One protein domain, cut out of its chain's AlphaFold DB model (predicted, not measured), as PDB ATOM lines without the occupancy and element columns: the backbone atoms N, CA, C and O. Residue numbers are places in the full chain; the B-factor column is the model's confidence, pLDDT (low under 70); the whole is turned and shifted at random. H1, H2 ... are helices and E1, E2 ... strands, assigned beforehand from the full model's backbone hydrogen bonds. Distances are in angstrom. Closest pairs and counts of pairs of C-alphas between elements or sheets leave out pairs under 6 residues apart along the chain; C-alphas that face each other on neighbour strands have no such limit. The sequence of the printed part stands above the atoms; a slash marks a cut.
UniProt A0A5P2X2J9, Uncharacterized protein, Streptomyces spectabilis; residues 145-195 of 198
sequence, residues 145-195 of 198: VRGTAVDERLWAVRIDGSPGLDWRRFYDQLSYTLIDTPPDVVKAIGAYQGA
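Overview. This is residues 145 to 195 of the 198 residues of an uncharacterized protein of Streptomyces spectabilis (UniProt A0A5P2X2J9). A narrow three-stranded antiparallel sheet, E1 - E2 - E3, has the helix H1 over one face, near the E1 to E2 turn, and a long loop, residues 161 to 174, at the other end. The printed part has 51 residues, with E1, E2, E3 and H1 in chain order; its class is mixed, helices and strands. It is loose, radius of gyration of the C-alphas 12.9 A, spanning 34 by 20 by 17 A.

Along the chain. E1, residues 145 to 150, 16.3 A, begins at C-alpha 145 (218.746, 263.929, 178.369). E2 is residues 153 to 160, 23.2 A; E3 175 to 179, 12.7 A. H1, residues 183 to 194, 17.0 A, ends at C-alpha 194 (203.172, 250.877, 183.437).

Arrangement. The strands form a meander, each the antiparallel neighbour of the one before. Hairpin E1 and E2 has N 148 and O 155 within hydrogen-bond range, 2.8 A; hairpin E2 and E3 has N 158 and O 177, 2.8 A. H1 is on the sheet, two layers, helix on one face, at a height of 9.9 A over the sheet; its closest C-alphas to E2 are Val 186 and Leu 154, 6.9 A. Every O i to N i+4 pair in H1 is within range.

Size, cuts and confidence. The C-alphas of Gln 173 and Ala 195 are farthest apart, 35.3 A. The link E2 to E3 is long; the printed part has no cut, and no printed residue is under 70 in pLDDT.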
ATOM      1  N   VAL A 145     218.605 265.022 177.398       96.69
ATOM      2  CA  VAL A 145     218.746 263.929 178.369       96.69
ATOM      3  C   VAL A 145     218.264 262.623 177.754       96.69
ATOM      4  O   VAL A 145     217.149 262.528 177.236       96.69
ATOM      5  N   ARG A 146     219.097 261.585 177.845       97.38
ATOM      6  CA  ARG A 146     218.738 260.202 177.530       97.38
ATOM      7  C   ARG A 146     218.392 259.473 178.827       97.38
ATOM      8  O   ARG A 146     219.280 259.080 179.575       97.38
ATOM      9  N   GLY A 147     217.097 259.282 179.068       96.69
ATOM     10  CA  GLY A 147     216.594 258.409 180.128       96.69
ATOM     11  C   GLY A 147     216.524 256.952 179.666       96.69
ATOM     12  O   GLY A 147     216.016 256.675 178.579       96.69
ATOM     13  N   THR A 148     217.019 256.023 180.481       96.38
ATOM     14  CA  THR A 148     216.865 254.574 180.292       96.38
ATOM     15  C   THR A 148     216.237 253.985 181.537       96.38
ATOM     16  O   THR A 148     216.802 254.118 182.618       96.38
ATOM     17  N   ALA A 149     215.084 253.343 181.382       94.81
ATOM     18  CA  ALA A 149     214.397 252.683 182.477       94.81
ATOM     19  C   ALA A 149     214.351 251.168 182.251       94.81
ATOM     20  O   ALA A 149     214.112 250.712 181.129       94.81
ATOM     21  N   VAL A 150     214.635 250.413 183.309       93.19
ATOM     22  CA  VAL A 150     214.524 248.952 183.359       93.19
ATOM     23  C   VAL A 150     213.886 248.608 184.693       93.19
ATOM     24  O   VAL A 150     214.430 248.946 185.747       93.19
ATOM     25  N   ASP A 151     212.720 247.970 184.632       89.94
ATOM     26  CA  ASP A 151     211.844 247.766 185.782       89.94
ATOM     27  C   ASP A 151     211.610 249.098 186.528       89.94
ATOM     28  O   ASP A 151     211.152 250.086 185.945       89.94
ATOM     29  N   GLU A 152     211.959 249.152 187.811       89.56
ATOM     30  CA  GLU A 152     211.779 250.322 188.678       89.56
ATOM     31  C   GLU A 152     212.984 251.280 188.671       89.56
ATOM     32  O   GLU A 152     212.965 252.311 189.342       89.56
ATOM     33  N   ARG A 153     214.053 250.958 187.931       92.25
ATOM     34  CA  ARG A 153     215.288 251.753 187.907       92.25
ATOM     35  C   ARG A 153     215.324 252.665 186.691       92.25
ATOM     36  O   ARG A 153     215.052 252.223 185.578       92.25
ATOM     37  N   LEU A 154     215.724 253.916 186.904       96.12
ATOM     38  CA  LEU A 154     215.913 254.925 185.865       96.12
ATOM     39  C   LEU A 154     217.328 255.501 185.949       96.12
ATOM     40  O   LEU A 154     217.751 255.969 187.002       96.12
ATOM     41  N   TRP A 155     218.022 255.516 184.815       97.12
ATOM     42  CA  TRP A 155     219.295 256.208 184.635       97.12
ATOM     43  C   TRP A 155     219.117 257.347 183.640       97.12
ATOM     44  O   TRP A 155     218.584 257.136 182.548       97.12
ATOM     45  N   ALA A 156     219.583 258.540 183.999       98.19
ATOM     46  CA  ALA A 156     219.581 259.701 183.125       98.19
ATOM     47  C   ALA A 156     221.012 260.095 182.760       98.19
ATOM     48  O   ALA A 156     221.877 260.257 183.620       98.19
ATOM     49  N   VAL A 157     221.245 260.260 181.460       98.38
ATOM     50  CA  VAL A 157     222.504 260.761 180.913       98.38
ATOM     51  C   VAL A 157     222.232 262.103 180.258       98.38
ATOM     52  O   VAL A 157     221.446 262.183 179.311       98.38
ATOM     53  N   ARG A 158     222.874 263.152 180.765       98.00
ATOM     54  CA  ARG A 158     222.925 264.466 180.131       98.00
ATOM     55  C   ARG A 158     223.838 264.402 178.911       98.00
ATOM     56  O   ARG A 158     224.901 263.785 178.970       98.00
ATOM     57  N   ILE A 159     223.399 265.029 177.828       97.94
ATOM     58  CA  ILE A 159     224.107 265.132 176.556       97.94
ATOM     59  C   ILE A 159     224.375 266.613 176.290       97.94
ATOM     60  O   ILE A 159     223.435 267.408 176.200       97.94
ATOM     61  N   ASP A 160     225.651 266.961 176.137       96.75
ATOM     62  CA  ASP A 160     226.131 268.320 175.875       96.75
ATOM     63  C   ASP A 160     227.021 268.368 174.625       96.75
ATOM     64  O   ASP A 160     227.523 267.344 174.155       96.75
ATOM     65  N   GLY A 161     227.244 269.579 174.104       93.38
ATOM     66  CA  GLY A 161     228.166 269.830 172.990       93.38
ATOM     67  C   GLY A 161     227.539 269.733 171.599       93.38
ATOM     68  O   GLY A 161     228.242 269.895 170.608       93.38
ATOM     69  N   SER A 162     226.226 269.500 171.490       93.12
ATOM     70  CA  SER A 162     225.582 269.473 170.176       93.12
ATOM     71  C   SER A 162     225.489 270.879 169.564       93.12
ATOM     72  O   SER A 162     224.876 271.756 170.173       93.12
ATOM     73  N   PRO A 163     225.994 271.091 168.334       89.81
ATOM     74  CA  PRO A 163     225.854 272.362 167.626       89.81
ATOM     75  C   PRO A 163     224.475 272.547 166.967       89.81
ATOM     76  O   PRO A 163     224.246 273.553 166.299       89.81
ATOM     77  N   GLY A 164     223.553 271.586 167.095       87.00
ATOM     78  CA  GLY A 164     222.253 271.637 166.428       87.00
ATOM     79  C   GLY A 164     221.106 271.089 167.270       87.00
ATOM     80  O   GLY A 164     221.291 270.517 168.338       87.00
ATOM     81  N   LEU A 165     219.882 271.243 166.755       86.50
ATOM     82  CA  LEU A 165     218.656 270.839 167.458       86.50
ATOM     83  C   LEU A 165     218.582 269.332 167.741       86.50
ATOM     84  O   LEU A 165     217.973 268.915 168.733       86.50
ATOM     85  N   ASP A 166     219.186 268.537 166.861       89.00
ATOM     86  CA  ASP A 166     219.169 267.082 166.885       89.00
ATOM     87  C   ASP A 166     220.577 266.529 167.122       89.00
ATOM     88  O   ASP A 166     221.350 266.317 166.182       89.00
ATOM     89  N   TRP A 167     220.900 266.281 168.392       91.19
ATOM     90  CA  TRP A 167     222.220 265.818 168.829       91.19
ATOM     91  C   TRP A 167     222.686 264.537 168.138       91.19
ATOM     92  O   TRP A 167     223.881 264.339 167.944       91.19
ATOM     93  N   ARG A 168     221.755 263.702 167.667       88.75
ATOM     94  CA  ARG A 168     222.048 262.430 166.984       88.75
ATOM     95  C   ARG A 168     222.842 262.601 165.686       88.75
ATOM     96  O   ARG A 168     223.308 261.610 165.135       88.75
ATOM     97  N   ARG A 169     222.977 263.829 165.181       87.69
ATOM     98  CA  ARG A 169     223.783 264.164 163.999       87.69
ATOM     99  C   ARG A 169     225.264 264.402 164.304       87.69
ATOM    100  O   ARG A 169     226.033 264.538 163.364       87.69
ATOM    101  N   PHE A 170     225.646 264.471 165.578       90.94
ATOM    102  CA  PHE A 170     226.947 264.990 166.001       90.94
ATOM    103  C   PHE A 170     227.637 264.085 167.025       90.94
ATOM    104  O   PHE A 170     228.312 264.593 167.908       90.94
ATOM    105  N   TYR A 171     227.434 262.759 166.962       91.56
ATOM    106  CA  TYR A 171     227.940 261.797 167.963       91.56
ATOM    107  C   TYR A 171     229.430 261.955 168.300       91.56
ATOM    108  O   TYR A 171     229.820 261.705 169.436       91.56
ATOM    109  N   ASP A 172     230.233 262.362 167.322       93.69
ATOM    110  CA  ASP A 172     231.671 262.618 167.403       93.69
ATOM    111  C   ASP A 172     232.047 263.868 168.221       93.69
ATOM    112  O   ASP A 172     233.205 264.028 168.592       93.69
ATOM    113  N   GLN A 173     231.080 264.736 168.528       94.69
ATOM    114  CA  GLN A 173     231.275 266.017 169.220       94.69
ATOM    115  C   GLN A 173     230.641 266.057 170.620       94.69
ATOM    116  O   GLN A 173     230.786 267.049 171.335       94.69
ATOM    117  N   LEU A 174     229.905 265.015 171.017       97.06
ATOM    118  CA  LEU A 174     229.108 265.034 172.246       97.06
ATOM    119  C   LEU A 174     229.902 264.584 173.468       97.06
ATOM    120  O   LEU A 174     230.729 263.676 173.406       97.06
ATOM    121  N   SER A 175     229.541 265.158 174.612       97.12
ATOM    122  CA  SER A 175     229.938 264.662 175.931       97.12
ATOM    123  C   SER A 175     228.724 264.127 176.692       97.12
ATOM    124  O   SER A 175     227.591 264.562 176.473       97.12
ATOM    125  N   TYR A 176     228.968 263.149 177.568       98.00
ATOM    126  CA  TYR A 176     227.931 262.403 178.278       98.00
ATOM    127  C   TYR A 176     228.238 262.365 179.767       98.00
ATOM    128  O   TYR A 176     229.307 261.909 180.166       98.00
ATOM    129  N   THR A 177     227.278 262.793 180.582       98.38
ATOM    130  CA  THR A 177     227.434 262.811 182.041       98.38
ATOM    131  C   THR A 177     226.218 262.177 182.697       98.38
ATOM    132  O   THR A 177     225.082 262.520 182.365       98.38
ATOM    133  N   LEU A 178     226.433 261.242 183.625       98.31
ATOM    134  CA  LEU A 178     225.353 260.731 184.472       98.31
ATOM    135  C   LEU A 178     224.833 261.858 185.364       98.31
ATOM    136  O   LEU A 178     225.620 262.593 185.955       98.31
ATOM    137  N   ILE A 179     223.514 261.978 185.464       98.25
ATOM    138  CA  ILE A 179     222.859 262.976 186.307       98.25
ATOM    139  C   ILE A 179     221.778 262.327 187.162       98.25
ATOM    140  O   ILE A 179     221.140 261.352 186.754       98.25
ATOM    141  N   ASP A 180     221.530 262.917 188.327       97.19
ATOM    142  CA  ASP A 180     220.354 262.578 189.113       97.19
ATOM    143  C   ASP A 180     219.089 263.009 188.373       97.19
ATOM    144  O   ASP A 180     219.034 264.052 187.714       97.19
ATOM    145  N   THR A 181     218.049 262.182 188.472       95.94
ATOM    146  CA  THR A 181     216.747 262.502 187.889       95.94
ATOM    147  C   THR A 181     215.846 263.120 188.954       95.94
ATOM    148  O   THR A 181     215.704 262.528 190.027       95.94
ATOM    149  N   PRO A 182     215.189 264.261 188.673       95.69
ATOM    150  CA  PRO A 182     214.219 264.847 189.590       95.69
ATOM    151  C   PRO A 182     213.154 263.824 190.041       95.69
ATOM    152  O   PRO A 182     212.645 263.076 189.197       95.69
ATOM    153  N   PRO A 183     212.797 263.760 191.340       95.88
ATOM    154  CA  PRO A 183     211.891 262.731 191.861       95.88
ATOM    155  C   PRO A 183     210.514 262.688 191.182       95.88
ATOM    156  O   PRO A 183     209.929 261.618 191.013       95.88
ATOM    157  N   ASP A 184     209.996 263.842 190.763       96.25
ATOM    158  CA  ASP A 184     208.748 263.962 190.010       96.25
ATOM    159  C   ASP A 184     208.853 263.312 188.622       96.25
ATOM    160  O   ASP A 184     207.939 262.601 188.204       96.25
ATOM    161  N   VAL A 185     209.996 263.466 187.946       96.12
ATOM    162  CA  VAL A 185     210.279 262.823 186.655       96.12
ATOM    163  C   VAL A 185     210.455 261.312 186.815       96.12
ATOM    164  O   VAL A 185     209.916 260.562 186.001       96.12
ATOM    165  N   VAL A 186     211.132 260.846 187.873       96.31
ATOM    166  CA  VAL A 186     211.237 259.406 188.193       96.31
ATOM    167  C   VAL A 186     209.843 258.803 188.369       96.31
ATOM    168  O   VAL A 186     209.510 257.806 187.726       96.31
ATOM    169  N   LYS A 187     208.998 259.443 189.187       95.88
ATOM    170  CA  LYS A 187     207.617 259.010 189.427       95.88
ATOM    171  C   LYS A 187     206.803 258.971 188.131       95.88
ATOM    172  O   LYS A 187     206.108 257.988 187.873       95.88
ATOM    173  N   ALA A 188     206.899 260.018 187.314       96.94
ATOM    174  CA  ALA A 188     206.160 260.126 186.061       96.94
ATOM    175  C   ALA A 188     206.608 259.077 185.028       96.94
ATOM    176  O   ALA A 188     205.765 258.462 184.380       96.94
ATOM    177  N   ILE A 189     207.915 258.810 184.911       96.19
ATOM    178  CA  ILE A 189     208.446 257.747 184.043       96.19
ATOM    179  C   ILE A 189     208.026 256.366 184.554       96.19
ATOM    180  O   ILE A 189     207.616 255.534 183.749       96.19
ATOM    181  N   GLY A 190     208.052 256.128 185.867       94.62
ATOM    182  CA  GLY A 190     207.541 254.893 186.466       94.62
ATOM    183  C   GLY A 190     206.078 254.633 186.090       94.62
ATOM    184  O   GLY A 190     205.745 253.560 185.589       94.62
ATOM    185  N   ALA A 191     205.219 255.647 186.231       95.06
ATOM    186  CA  ALA A 191     203.821 255.565 185.803       95.06
ATOM    187  C   ALA A 191     203.679 255.370 184.281       95.06
ATOM    188  O   ALA A 191     202.833 254.596 183.837       95.06
ATOM    189  N   TYR A 192     204.518 256.035 183.483       94.75
ATOM    190  CA  TYR A 192     204.515 255.940 182.022       94.75
ATOM    191  C   TYR A 192     204.911 254.546 181.515       94.75
ATOM    192  O   TYR A 192     204.289 254.048 180.582       94.75
ATOM    193  N   GLN A 193     205.881 253.878 182.150       90.19
ATOM    194  CA  GLN A 193     206.260 252.497 181.818       90.19
ATOM    195  C   GLN A 193     205.114 251.501 182.047       90.19
ATOM    196  O   GLN A 193     204.936 250.570 181.264       90.19
ATOM    197  N   GLY A 194     204.338 251.702 183.116       84.56
ATOM    198  CA  GLY A 194     203.172 250.877 183.437       84.56
ATOM    199  C   GLY A 194     201.910 251.244 182.652       84.56
ATOM    200  O   GLY A 194     200.931 250.493 182.674       84.56
ATOM    201  N   ALA A 195     201.902 252.386 181.959       82.12
ATOM    202  CA  ALA A 195     200.743 252.840 181.210       82.12
ATOM    203  C   ALA A 195     200.513 251.943 179.988       82.12
ATOM    204  O   ALA A 195     201.389 251.738 179.147       82.12
TER     205      ALA A 195